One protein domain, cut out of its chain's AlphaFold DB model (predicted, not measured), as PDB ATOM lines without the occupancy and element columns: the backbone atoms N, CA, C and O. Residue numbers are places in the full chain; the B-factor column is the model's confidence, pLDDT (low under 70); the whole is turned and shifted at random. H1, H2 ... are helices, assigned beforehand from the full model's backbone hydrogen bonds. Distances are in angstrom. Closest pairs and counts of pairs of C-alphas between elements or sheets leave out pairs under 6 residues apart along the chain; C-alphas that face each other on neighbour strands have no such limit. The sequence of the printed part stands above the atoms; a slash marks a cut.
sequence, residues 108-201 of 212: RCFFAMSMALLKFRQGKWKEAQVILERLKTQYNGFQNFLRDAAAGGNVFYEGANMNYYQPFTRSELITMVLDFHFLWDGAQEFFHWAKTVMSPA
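What this domain is: This is residues 108 to 201 of the 212 residues of an uncharacterized protein of Acidaminococcus fermentans (strain ATCC 25085 / DSM 20731 / CCUG 9996 / CIP 106432 / VR4) (UniProt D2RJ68). A hairpin of two long helices, H1 and H2, makes one side of this domain, and H5, H3 and H7 cross over it, H5 on the start of H1 and H7 on H2, with H3 touching both H5 and H7. Short H4 and the long link after it lie at the end away from the hairpin. The printed part has 94 residues, with seven named helices, H1 to H7 in order, and no named strand: all helix, its packing part aligned, part crossed. It is compact, with a radius of gyration of the C-alphas of 12.2 A and spans of 35 by 26 by 25 A.

How they stand to each other: Start at H2, residues 125 to 138; it touches H1, residues 109 to 121, in a helical hairpin, closest at C-alphas 116 and 128, 4.3 A apart, at a shallow tilt of 20 degrees, opposite ways. H7, residues 188 to 198, touches H2 at a steep tilt of 68 degrees, only just short of about perpendicular, closest at C-alphas 133 and 198, 7.1 A. The hub is H3, residues 142 to 149; it touches H7 at C-alphas 146 and 195, 5.3 A, their closest. H5, residues 170 to 179, touches H3, closest at C-alphas 145 and 170, 6.0 A. H4, residues 155 to 158, touches H3 only at the corner, closest at C-alphas 148 and 155, 6.5 A; H6, residues 181 to 184, touches no helix. In H2, H3, H5 and H7 every O i to N i+4 pair is within hydrogen-bond range, in H1 8 of 9; H4 and H6 are too short for one.

Where its parts are: Find C-alpha 109 at (229.453, 255.153, 247.116), where H1 begins its 17.4 A. H2 is 20.2 A long, and H7 runs 15.3 A to C-alpha 198 at (214.828, 260.391, 246.888).

The domain as a whole: The C-alphas of Gly 123 and Met 162, the two farthest apart, are 36.4 A apart. The printed part has no cut, and the link H4 to H5 is long. Look for pLDDT under 70 at residues 153, 158 to 163 and 201.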
ATOM      1  N   ARG A 108     230.501 252.096 243.626       94.88
ATOM      2  CA  ARG A 108     230.843 252.274 245.041       94.88
ATOM      3  C   ARG A 108     230.489 253.693 245.457       94.88
ATOM      4  O   ARG A 108     230.726 254.643 244.705       94.88
ATOM      5  N   CYS A 109     229.943 253.857 246.659       96.38
ATOM      6  CA  CYS A 109     229.453 255.153 247.116       96.38
ATOM      7  C   CYS A 109     230.546 256.226 247.090       96.38
ATOM      8  O   CYS A 109     230.265 257.343 246.677       96.38
ATOM      9  N   PHE A 110     231.796 255.871 247.397       96.94
ATOM     10  CA  PHE A 110     232.951 256.768 247.329       96.94
ATOM     11  C   PHE A 110     233.120 257.455 245.965       96.94
ATOM     12  O   PHE A 110     233.493 258.625 245.904       96.94
ATOM     13  N   PHE A 111     232.809 256.761 244.866       97.88
ATOM     14  CA  PHE A 111     232.822 257.338 243.522       97.88
ATOM     15  C   PHE A 111     231.483 257.989 243.180       97.88
ATOM     16  O   PHE A 111     231.426 259.157 242.790       97.88
ATOM     17  N   ALA A 112     230.393 257.241 243.333       98.00
ATOM     18  CA  ALA A 112     229.080 257.658 242.867       98.00
ATOM     19  C   ALA A 112     228.515 258.851 243.655       98.00
ATOM     20  O   ALA A 112     228.041 259.807 243.045       98.00
ATOM     21  N   MET A 113     228.600 258.853 244.989       98.25
ATOM     22  CA  MET A 113     228.138 259.989 245.797       98.25
ATOM     23  C   MET A 113     228.984 261.233 245.529       98.25
ATOM     24  O   MET A 113     228.423 262.315 245.375       98.25
ATOM     25  N   SER A 114     230.306 261.086 245.405       98.25
ATOM     26  CA  SER A 114     231.208 262.196 245.072       98.25
ATOM     27  C   SER A 114     230.854 262.810 243.711       98.25
ATOM     28  O   SER A 114     230.742 264.028 243.588       98.25
ATOM     29  N   MET A 115     230.564 261.986 242.697       98.50
ATOM     30  CA  MET A 115     230.071 262.489 241.410       98.50
ATOM     31  C   MET A 115     228.688 263.133 241.515       98.50
ATOM     32  O   MET A 115     228.459 264.164 240.890       98.50
ATOM     33  N   ALA A 116     227.764 262.574 242.301       98.62
ATOM     34  CA  ALA A 116     226.456 263.190 242.515       98.62
ATOM     35  C   ALA A 116     226.589 264.585 243.149       98.62
ATOM     36  O   ALA A 116     225.929 265.522 242.698       98.62
ATOM     37  N   LEU A 117     227.487 264.742 244.128       98.81
ATOM     38  CA  LEU A 117     227.816 266.029 244.738       98.81
ATOM     39  C   LEU A 117     228.420 267.003 243.716       98.81
ATOM     40  O   LEU A 117     227.980 268.149 243.637       98.81
ATOM     41  N   LEU A 118     229.371 266.553 242.892       98.69
ATOM     42  CA  LEU A 118     229.964 267.384 241.841       98.69
ATOM     43  C   LEU A 118     228.901 267.886 240.852       98.69
ATOM     44  O   LEU A 118     228.812 269.079 240.574       98.69
ATOM     45  N   LYS A 119     228.044 266.984 240.360       98.75
ATOM     46  CA  LYS A 119     226.949 267.335 239.444       98.75
ATOM     47  C   LYS A 119     225.955 268.295 240.082       98.75
ATOM     48  O   LYS A 119     225.471 269.202 239.410       98.75
ATOM     49  N   PHE A 120     225.680 268.133 241.373       98.69
ATOM     50  CA  PHE A 120     224.848 269.062 242.122       98.69
ATOM     51  C   PHE A 120     225.459 270.470 242.175       98.69
ATOM     52  O   PHE A 120     224.770 271.429 241.823       98.69
ATOM     53  N   ARG A 121     226.750 270.589 242.525       98.12
ATOM     54  CA  ARG A 121     227.487 271.869 242.565       98.12
ATOM     55  C   ARG A 121     227.524 272.567 241.203       98.12
ATOM     56  O   ARG A 121     227.371 273.778 241.127       98.12
ATOM     57  N   GLN A 122     227.606 271.795 240.123       98.19
ATOM     58  CA  GLN A 122     227.559 272.299 238.746       98.19
ATOM     59  C   GLN A 122     226.150 272.694 238.254       98.19
ATOM     60  O   GLN A 122     225.991 273.051 237.089       98.19
ATOM     61  N   GLY A 123     225.101 272.560 239.073       98.25
ATOM     62  CA  GLY A 123     223.718 272.815 238.646       98.25
ATOM     63  C   GLY A 123     223.102 271.707 237.777       98.25
ATOM     64  O   GLY A 123     221.953 271.810 237.346       98.25
ATOM     65  N   LYS A 124     223.820 270.603 237.538       98.56
ATOM     66  CA  LYS A 124     223.373 269.447 236.739       98.56
ATOM     67  C   LYS A 124     222.521 268.493 237.587       98.56
ATOM     68  O   LYS A 124     222.805 267.301 237.712       98.56
ATOM     69  N   TRP A 125     221.448 269.009 238.187       98.19
ATOM     70  CA  TRP A 125     220.653 268.288 239.194       98.19
ATOM     71  C   TRP A 125     219.991 267.011 238.670       98.19
ATOM     72  O   TRP A 125     219.868 266.039 239.409       98.19
ATOM     73  N   LYS A 126     219.604 266.978 237.387       98.25
ATOM     74  CA  LYS A 126     219.057 265.767 236.755       98.25
ATOM     75  C   LYS A 126     220.096 264.644 236.688       98.25
ATOM     76  O   LYS A 126     219.773 263.508 237.017       98.25
ATOM     77  N   GLU A 127     221.339 264.956 236.315       98.50
ATOM     78  CA  GLU A 127     222.437 263.977 236.294       98.50
ATOM     79  C   GLU A 127     222.755 263.480 237.708       98.50
ATOM     80  O   GLU A 127     222.864 262.274 237.925       98.50
ATOM     81  N   ALA A 128     222.825 264.392 238.684       98.62
ATOM     82  CA  ALA A 128     223.007 264.033 240.088       98.62
ATOM     83  C   ALA A 128     221.894 263.088 240.578       98.62
ATOM     84  O   ALA A 128     222.177 262.066 241.199       98.62
ATOM     85  N   GLN A 129     220.632 263.382 240.247       98.50
ATOM     86  CA  GLN A 129     219.490 262.562 240.648       98.50
ATOM     87  C   GLN A 129     219.549 261.153 240.045       98.50
ATOM     88  O   GLN A 129     219.279 260.187 240.753       98.50
ATOM     89  N   VAL A 130     219.940 261.013 238.773       98.19
ATOM     90  CA  VAL A 130     220.112 259.697 238.129       98.19
ATOM     91  C   VAL A 130     221.142 258.843 238.875       98.19
ATOM     92  O   VAL A 130     220.921 257.650 239.083       98.19
ATOM     93  N   ILE A 131     222.244 259.448 239.330       98.19
ATOM     94  CA  ILE A 131     223.259 258.746 240.127       98.19
ATOM     95  C   ILE A 131     222.677 258.297 241.477       98.19
ATOM     96  O   ILE A 131     222.890 257.153 241.884       98.19
ATOM     97  N   LEU A 132     221.913 259.162 242.153       98.25
ATOM     98  CA  LEU A 132     221.281 258.835 243.436       98.25
ATOM     99  C   LEU A 132     220.230 257.722 243.314       98.25
ATOM    100  O   LEU A 132     220.193 256.843 244.171       98.25
ATOM    101  N   GLU A 133     219.412 257.707 242.255       97.44
ATOM    102  CA  GLU A 133     218.450 256.615 242.028       97.44
ATOM    103  C   GLU A 133     219.168 255.277 241.820       97.44
ATOM    104  O   GLU A 133     218.740 254.257 242.358       97.44
ATOM    105  N   ARG A 134     220.300 255.269 241.102       96.88
ATOM    106  CA  ARG A 134     221.120 254.059 240.953       96.88
ATOM    107  C   ARG A 134     221.687 253.586 242.292       96.88
ATOM    108  O   ARG A 134     221.657 252.397 242.581       96.88
ATOM    109  N   LEU A 135     222.175 254.500 243.129       96.94
ATOM    110  CA  LEU A 135     222.665 254.140 244.463       96.94
ATOM    111  C   LEU A 135     221.552 253.599 245.358       96.94
ATOM    112  O   LEU A 135     221.754 252.615 246.062       96.94
ATOM    113  N   LYS A 136     220.359 254.186 245.289       96.44
ATOM    114  CA  LYS A 136     219.187 253.741 246.047       96.44
ATOM    115  C   LYS A 136     218.783 252.298 245.742       96.44
ATOM    116  O   LYS A 136     218.298 251.627 246.648       96.44
ATOM    117  N   THR A 137     218.965 251.816 244.510       96.06
ATOM    118  CA  THR A 137     218.669 250.413 244.163       96.06
ATOM    119  C   THR A 137     219.761 249.441 244.609       96.06
ATOM    120  O   THR A 137     219.474 248.260 244.785       96.06
ATOM    121  N   GLN A 138     220.991 249.920 244.812       95.88
ATOM    122  CA  GLN A 138     222.152 249.095 245.155       95.88
ATOM    123  C   GLN A 138     222.451 249.055 246.658       95.88
ATOM    124  O   GLN A 138     222.952 248.049 247.150       95.88
ATOM    125  N   TYR A 139     222.159 250.134 247.389       96.62
ATOM    126  CA  TYR A 139     222.541 250.288 248.791       96.62
ATOM    127  C   TYR A 139     221.379 250.025 249.746       96.62
ATOM    128  O   TYR A 139     220.407 250.787 249.815       96.62
ATOM    129  N   ASN A 140     221.531 248.999 250.586       94.25
ATOM    130  CA  ASN A 140     220.582 248.759 251.665       94.25
ATOM    131  C   ASN A 140     220.661 249.887 252.712       94.25
ATOM    132  O   ASN A 140     221.726 250.181 253.257       94.25
ATOM    133  N   GLY A 141     219.522 250.515 253.007       92.56
ATOM    134  CA  GLY A 141     219.426 251.614 253.969       92.56
ATOM    135  C   GLY A 141     219.769 253.003 253.415       92.56
ATOM    136  O   GLY A 141     219.872 253.939 254.207       92.56
ATOM    137  N   PHE A 142     219.890 253.175 252.092       96.12
ATOM    138  CA  PHE A 142     220.252 254.456 251.461       96.12
ATOM    139  C   PHE A 142     219.344 255.633 251.861       96.12
ATOM    140  O   PHE A 142     219.819 256.713 252.198       96.12
ATOM    141  N   GLN A 143     218.024 255.432 251.892       95.00
ATOM    142  CA  GLN A 143     217.086 256.496 252.277       95.00
ATOM    143  C   GLN A 143     217.180 256.870 253.763       95.00
ATOM    144  O   GLN A 143     216.948 258.026 254.116       95.00
ATOM    145  N   ASN A 144     217.515 255.911 254.630       93.19
ATOM    146  CA  ASN A 144     217.766 256.194 256.043       93.19
ATOM    147  C   ASN A 144     219.071 256.980 256.184       93.19
ATOM    148  O   ASN A 144     219.063 258.027 256.814       93.19
ATOM    149  N   PHE A 145     220.134 256.558 255.490       94.50
ATOM    150  CA  PHE A 145     221.382 257.320 255.409       94.50
ATOM    151  C   PHE A 145     221.147 258.779 254.989       94.50
ATOM    152  O   PHE A 145     221.598 259.681 255.685       94.50
ATOM    153  N   LEU A 146     220.391 259.037 253.914       95.94
ATOM    154  CA  LEU A 146     220.103 260.409 253.475       95.94
ATOM    155  C   LEU A 146     219.310 261.214 254.509       95.94
ATOM    156  O   LEU A 146     219.487 262.424 254.607       95.94
ATOM    157  N   ARG A 147     218.422 260.566 255.274       94.00
ATOM    158  CA  ARG A 147     217.695 261.225 256.366       94.00
ATOM    159  C   ARG A 147     218.651 261.680 257.461       94.00
ATOM    160  O   ARG A 147     218.502 262.806 257.924       94.00
ATOM    161  N   ASP A 148     219.592 260.819 257.831       92.50
ATOM    162  CA  ASP A 148     220.567 261.078 258.887       92.50
ATOM    163  C   ASP A 148     221.589 262.128 258.440       92.50
ATOM    164  O   ASP A 148     221.795 263.115 259.136       92.50
ATOM    165  N   ALA A 149     222.128 262.002 257.223       93.06
ATOM    166  CA  ALA A 149     223.041 262.987 256.644       93.06
ATOM    167  C   ALA A 149     222.388 264.379 256.562       93.06
ATOM    168  O   ALA A 149     222.987 265.385 256.919       93.06
ATOM    169  N   ALA A 150     221.109 264.435 256.176       93.88
ATOM    170  CA  ALA A 150     220.332 265.671 256.152       93.88
ATOM    171  C   ALA A 150     219.967 266.214 257.549       93.88
ATOM    172  O   ALA A 150     219.532 267.355 257.639       93.88
ATOM    173  N   ALA A 151     220.082 265.429 258.621       90.75
ATOM    174  CA  ALA A 151     219.922 265.920 259.993       90.75
ATOM    175  C   ALA A 151     221.225 266.529 260.546       90.75
ATOM    176  O   ALA A 151     221.175 267.298 261.502       90.75
ATOM    177  N   GLY A 152     222.362 266.222 259.913       84.06
ATOM    178  CA  GLY A 152     223.687 266.744 260.237       84.06
ATOM    179  C   GLY A 152     224.687 265.623 260.520       84.06
ATOM    180  O   GLY A 152     224.345 264.600 261.114       84.06
ATOM    181  N   GLY A 153     225.943 265.831 260.115       69.75
ATOM    182  CA  GLY A 153     227.017 264.833 260.227       69.75
ATOM    183  C   GLY A 153     227.266 264.318 261.650       69.75
ATOM    184  O   GLY A 153     227.610 263.150 261.812       69.75
ATOM    185  N   ASN A 154     226.992 265.128 262.683       76.19
ATOM    186  CA  ASN A 154     227.129 264.753 264.102       76.19
ATOM    187  C   ASN A 154     226.364 263.472 264.468       76.19
ATOM    188  O   ASN A 154     226.833 262.692 265.295       76.19
ATOM    189  N   VAL A 155     225.246 263.192 263.788       80.44
ATOM    190  CA  VAL A 155     224.452 261.967 263.986       80.44
ATOM    191  C   VAL A 155     225.279 260.701 263.730       80.44
ATOM    192  O   VAL A 155     225.018 259.651 264.322       80.44
ATOM    193  N   PHE A 156     226.300 260.778 262.872       82.19
ATOM    194  CA  PHE A 156     227.202 259.663 262.595       82.19
ATOM    195  C   PHE A 156     228.279 259.457 263.669       82.19
ATOM    196  O   PHE A 156     228.825 258.358 263.742       82.19
ATOM    197  N   TYR A 157     228.542 260.463 264.511       72.81
ATOM    198  CA  TYR A 157     229.510 260.410 265.614       72.81
ATOM    199  C   TYR A 157     228.855 260.076 266.965       72.81
ATOM    200  O   TYR A 157     229.472 259.425 267.803       72.81
ATOM    201  N   GLU A 158     227.607 260.508 267.183       66.75
ATOM    202  CA  GLU A 158     226.887 260.360 268.461       66.75
ATOM    203  C   GLU A 158     226.407 258.929 268.732       66.75
ATOM    204  O   GLU A 158     226.385 258.465 269.873       66.75
ATOM    205  N   GLY A 159     226.044 258.197 267.682       57.72
ATOM    206  CA  GLY A 159     225.836 256.763 267.770       57.72
ATOM    207  C   GLY A 159     227.132 256.085 267.389       57.72
ATOM    208  O   GLY A 159     227.478 256.113 266.212       57.72
ATOM    209  N   ALA A 160     227.817 255.449 268.340       48.69
ATOM    210  CA  ALA A 160     228.821 254.434 268.047       48.69
ATOM    211  C   ALA A 160     228.181 253.389 267.115       48.69
ATOM    212  O   ALA A 160     227.590 252.410 267.568       48.69
ATOM    213  N   ASN A 161     228.215 253.632 265.801       52.69
ATOM    214  CA  ASN A 161     227.753 252.720 264.767       52.69
ATOM    215  C   ASN A 161     228.790 251.600 264.742       52.69
ATOM    216  O   ASN A 161     229.634 251.517 263.860       52.69
ATOM    217  N   MET A 162     228.715 250.731 265.748       52.41
ATOM    218  CA  MET A 162     229.478 249.500 265.943       52.41
ATOM    219  C   MET A 162     229.145 248.445 264.872       52.41
ATOM    220  O   MET A 162     229.369 247.253 265.061       52.41
ATOM    221  N   ASN A 163     228.588 248.870 263.738       63.59
ATOM    222  CA  ASN A 163     228.415 248.025 262.580       63.59
ATOM    223  C   ASN A 163     229.736 248.028 261.829       63.59
ATOM    224  O   ASN A 163     230.175 249.064 261.329       63.59
ATOM    225  N   TYR A 164     230.354 246.855 261.752       76.38
ATOM    226  CA  TYR A 164     231.517 246.642 260.911       76.38
ATOM    227  C   TYR A 164     231.244 247.151 259.491       76.38
ATOM    228  O   TYR A 164     230.127 247.050 258.967       76.38
ATOM    229  N   TYR A 165     232.282 247.715 258.879       87.56
ATOM    230  CA  TYR A 165     232.251 248.116 257.483       87.56
ATOM    231  C   TYR A 165     231.706 246.970 256.618       87.56
ATOM    232  O   TYR A 165     232.220 245.851 256.662       87.56
ATOM    233  N   GLN A 166     230.670 247.256 255.827       92.19
ATOM    234  CA  GLN A 166     230.079 246.298 254.902       92.19
ATOM    235  C   GLN A 166     229.755 246.992 253.572       92.19
ATOM    236  O   GLN A 166     228.942 247.925 253.564       92.19
ATOM    237  N   PRO A 167     230.330 246.528 252.443       92.25
ATOM    238  CA  PRO A 167     230.033 247.068 251.120       92.25
ATOM    239  C   PRO A 167     228.535 247.063 250.796       92.25
ATOM    240  O   PRO A 167     227.824 246.129 251.170       92.25
ATOM    241  N   PHE A 168     228.070 248.074 250.058       95.00
ATOM    242  CA  PHE A 168     226.681 248.218 249.591       95.00
ATOM    243  C   PHE A 168     225.634 248.347 250.709       95.00
ATOM    244  O   PHE A 168     224.459 248.007 250.547       95.00
ATOM    245  N   THR A 169     226.039 248.880 251.861       94.19
ATOM    246  CA  THR A 169     225.138 249.125 252.992       94.19
ATOM    247  C   THR A 169     225.260 250.548 253.523       94.19
ATOM    248  O   THR A 169     226.165 251.304 253.165       94.19
ATOM    249  N   ARG A 170     224.357 250.909 254.440       92.75
ATOM    250  CA  ARG A 170     224.442 252.146 255.221       92.75
ATOM    251  C   ARG A 170     225.794 252.318 255.929       92.75
ATOM    252  O   ARG A 170     226.203 253.463 256.065       92.75
ATOM    253  N   SER A 171     226.495 251.257 256.351       91.69
ATOM    254  CA  SER A 171     227.793 251.431 257.028       91.69
ATOM    255  C   SER A 171     228.869 251.959 256.080       91.69
ATOM    256  O   SER A 171     229.559 252.900 256.447       91.69
ATOM    257  N   GLU A 172     228.946 251.469 254.839       94.31
ATOM    258  CA  GLU A 172     229.887 251.997 253.839       94.31
ATOM    259  C   GLU A 172     229.609 253.476 253.502       94.31
ATOM    260  O   GLU A 172     230.539 254.273 253.393       94.31
ATOM    261  N   LEU A 173     228.331 253.867 253.405       95.00
ATOM    262  CA  LEU A 173     227.935 255.268 253.191       95.00
ATOM    263  C   LEU A 173     228.339 256.177 254.358       95.00
ATOM    264  O   LEU A 173     228.715 257.325 254.140       95.00
ATOM    265  N   ILE A 174     228.264 255.671 255.589       93.06
ATOM    266  CA  ILE A 174     228.697 256.404 256.782       93.06
ATOM    267  C   ILE A 174     230.219 256.514 256.811       93.06
ATOM    268  O   ILE A 174     230.724 257.614 256.997       93.06
ATOM    269  N   THR A 175     230.945 255.421 256.551       92.50
ATOM    270  CA  THR A 175     232.412 255.434 256.418       92.50
ATOM    271  C   THR A 175     232.861 256.484 255.406       92.50
ATOM    272  O   THR A 175     233.755 257.260 255.696       92.50
ATOM    273  N   MET A 176     232.183 256.595 254.261       94.44
ATOM    274  CA  MET A 176     232.456 257.652 253.284       94.44
ATOM    275  C   MET A 176     232.305 259.068 253.858       94.44
ATOM    276  O   MET A 176     233.113 259.933 253.539       94.44
ATOM    277  N   VAL A 177     231.286 259.339 254.671       93.62
ATOM    278  CA  VAL A 177     231.138 260.672 255.277       93.62
ATOM    279  C   VAL A 177     232.235 260.922 256.313       93.62
ATOM    280  O   VAL A 177     232.838 261.990 256.299       93.62
ATOM    281  N   LEU A 178     232.525 259.933 257.162       90.62
ATOM    282  CA  LEU A 178     233.495 260.055 258.255       90.62
ATOM    283  C   LEU A 178     234.944 260.168 257.756       90.62
ATOM    284  O   LEU A 178     235.678 261.043 258.213       90.62
ATOM    285  N   ASP A 179     235.347 259.331 256.797       90.12
ATOM    286  CA  ASP A 179     236.717 259.301 256.268       90.12
ATOM    287  C   ASP A 179     237.027 260.535 255.401       90.12
ATOM    288  O   ASP A 179     238.179 260.950 255.299       90.12
ATOM    289  N   PHE A 180     236.005 261.153 254.793       92.44
ATOM    290  CA  PHE A 180     236.154 262.306 253.893       92.44
ATOM    291  C   PHE A 180     235.399 263.544 254.396       92.44
ATOM    292  O   PHE A 180     234.790 264.267 253.603       92.44
ATOM    293  N   HIS A 181     235.429 263.795 255.709       89.44
ATOM    294  CA  HIS A 181     234.759 264.933 256.357       89.44
ATOM    295  C   HIS A 181     235.056 266.280 255.666       89.44
ATOM    296  O   HIS A 181     234.134 267.052 255.405       89.44
ATOM    297  N   PHE A 182     236.297 266.501 255.207       91.19
ATOM    298  CA  PHE A 182     236.690 267.694 254.443       91.19
ATOM    299  C   PHE A 182     235.828 267.967 253.203       91.19
ATOM    300  O   PHE A 182     235.663 269.119 252.801       91.19
ATOM    301  N   LEU A 183     235.275 266.926 252.573       95.06
ATOM    302  CA  LEU A 183     234.374 267.060 251.434       95.06
ATOM    303  C   LEU A 183     232.913 267.223 251.873       95.06
ATOM    304  O   LEU A 183     232.171 267.993 251.251       95.06
ATOM    305  N   TRP A 184     232.496 266.472 252.895       94.62
ATOM    306  CA  TRP A 184     231.087 266.283 253.245       94.62
ATOM    307  C   TRP A 184     230.543 267.285 254.266       94.62
ATOM    308  O   TRP A 184     229.352 267.589 254.196       94.62
ATOM    309  N   ASP A 185     231.378 267.864 255.129       90.38
ATOM    310  CA  ASP A 185     230.948 268.846 256.140       90.38
ATOM    311  C   ASP A 185     230.314 270.092 255.498       90.38
ATOM    312  O   ASP A 185     229.355 270.668 256.011       90.38
ATOM    313  N   GLY A 186     230.792 270.474 254.309       90.56
ATOM    314  CA  GLY A 186     230.239 271.569 253.506       90.56
ATOM    315  C   GLY A 186     229.095 271.168 252.563       90.56
ATOM    316  O   GLY A 186     228.693 271.974 251.723       90.56
ATOM    317  N   ALA A 187     228.589 269.932 252.624       95.69
ATOM    318  CA  ALA A 187     227.634 269.383 251.652       95.69
ATOM    319  C   ALA A 187     226.190 269.273 252.182       95.69
ATOM    320  O   ALA A 187     225.375 268.538 251.620       95.69
ATOM    321  N   GLN A 188     225.837 270.011 253.237       95.38
ATOM    322  CA  GLN A 188     224.528 269.887 253.887       95.38
ATOM    323  C   GLN A 188     223.347 270.142 252.934       95.38
ATOM    324  O   GLN A 188     222.385 269.373 252.905       95.38
ATOM    325  N   GLU A 189     223.449 271.166 252.084       97.00
ATOM    326  CA  GLU A 189     222.408 271.481 251.096       97.00
ATOM    327  C   GLU A 189     222.239 270.380 250.047       97.00
ATOM    328  O   GLU A 189     221.118 270.084 249.623       97.00
ATOM    329  N   PHE A 190     223.327 269.697 249.686       98.25
ATOM    330  CA  PHE A 190     223.251 268.518 248.835       98.25
ATOM    331  C   PHE A 190     222.471 267.391 249.524       98.25
ATOM    332  O   PHE A 190     221.603 266.792 248.891       98.25
ATOM    333  N   PHE A 191     222.704 267.122 250.813       97.81
ATOM    334  CA  PHE A 191     221.956 266.091 251.541       97.81
ATOM    335  C   PHE A 191     220.476 266.450 251.734       97.81
ATOM    336  O   PHE A 191     219.613 265.587 251.538       97.81
ATOM    337  N   HIS A 192     220.151 267.711 252.044       97.56
ATOM    338  CA  HIS A 192     218.767 268.201 252.105       97.56
ATOM    339  C   HIS A 192     218.032 267.989 250.775       97.56
ATOM    340  O   HIS A 192     216.913 267.453 250.738       97.56
ATOM    341  N   TRP A 193     218.683 268.364 249.674       98.31
ATOM    342  CA  TRP A 193     218.162 268.170 248.329       98.31
ATOM    343  C   TRP A 193     218.008 266.681 247.993       98.31
ATOM    344  O   TRP A 193     216.912 266.251 247.628       98.31
ATOM    345  N   ALA A 194     219.056 265.877 248.194       98.06
ATOM    346  CA  ALA A 194     219.084 264.446 247.896       98.06
ATOM    347  C   ALA A 194     217.976 263.691 248.642       98.06
ATOM    348  O   ALA A 194     217.222 262.926 248.040       98.06
ATOM    349  N   LYS A 195     217.801 263.961 249.942       97.06
ATOM    350  CA  LYS A 195     216.689 263.430 250.746       97.06
ATOM    351  C   LYS A 195     215.333 263.766 250.127       97.06
ATOM    352  O   LYS A 195     214.448 262.909 250.097       97.06
ATOM    353  N   THR A 196     215.153 264.997 249.656       96.19
ATOM    354  CA  THR A 196     213.884 265.465 249.083       96.19
ATOM    355  C   THR A 196     213.560 264.735 247.784       96.19
ATOM    356  O   THR A 196     212.458 264.203 247.655       96.19
ATOM    357  N   VAL A 197     214.517 264.640 246.855       96.19
ATOM    358  CA  VAL A 197     214.293 263.980 245.557       96.19
ATOM    359  C   VAL A 197     214.203 262.456 245.667       96.19
ATOM    360  O   VAL A 197     213.518 261.836 244.861       96.19
ATOM    361  N   MET A 198     214.841 261.847 246.674       94.81
ATOM    362  CA  MET A 198     214.828 260.391 246.888       94.81
ATOM    363  C   MET A 198     213.681 259.901 247.779       94.81
ATOM    364  O   MET A 198     213.491 258.685 247.933       94.81
ATOM    365  N   SER A 199     212.925 260.813 248.395       86.75
ATOM    366  CA  SER A 199     211.762 260.464 249.209       86.75
ATOM    367  C   SER A 199     210.621 259.924 248.336       86.75
ATOM    368  O   SER A 199     210.432 260.390 247.213       86.75
ATOM    369  N   PRO A 200     209.818 258.963 248.828       74.44
ATOM    370  CA  PRO A 200     208.630 258.519 248.110       74.44
ATOM    371  C   PRO A 200     207.704 259.706 247.824       74.44
ATOM    372  O   PRO A 200     207.504 260.559 248.694       74.44
ATOM    373  N   ALA A 201     207.098 259.745 246.635       67.50
ATOM    374  CA  ALA A 201     206.079 260.740 246.325       67.50
ATOM    375  C   ALA A 201     204.987 260.696 247.407       67.50
ATOM    376  O   ALA A 201     204.390 259.645 247.659       67.50
TER     377      ALA A 201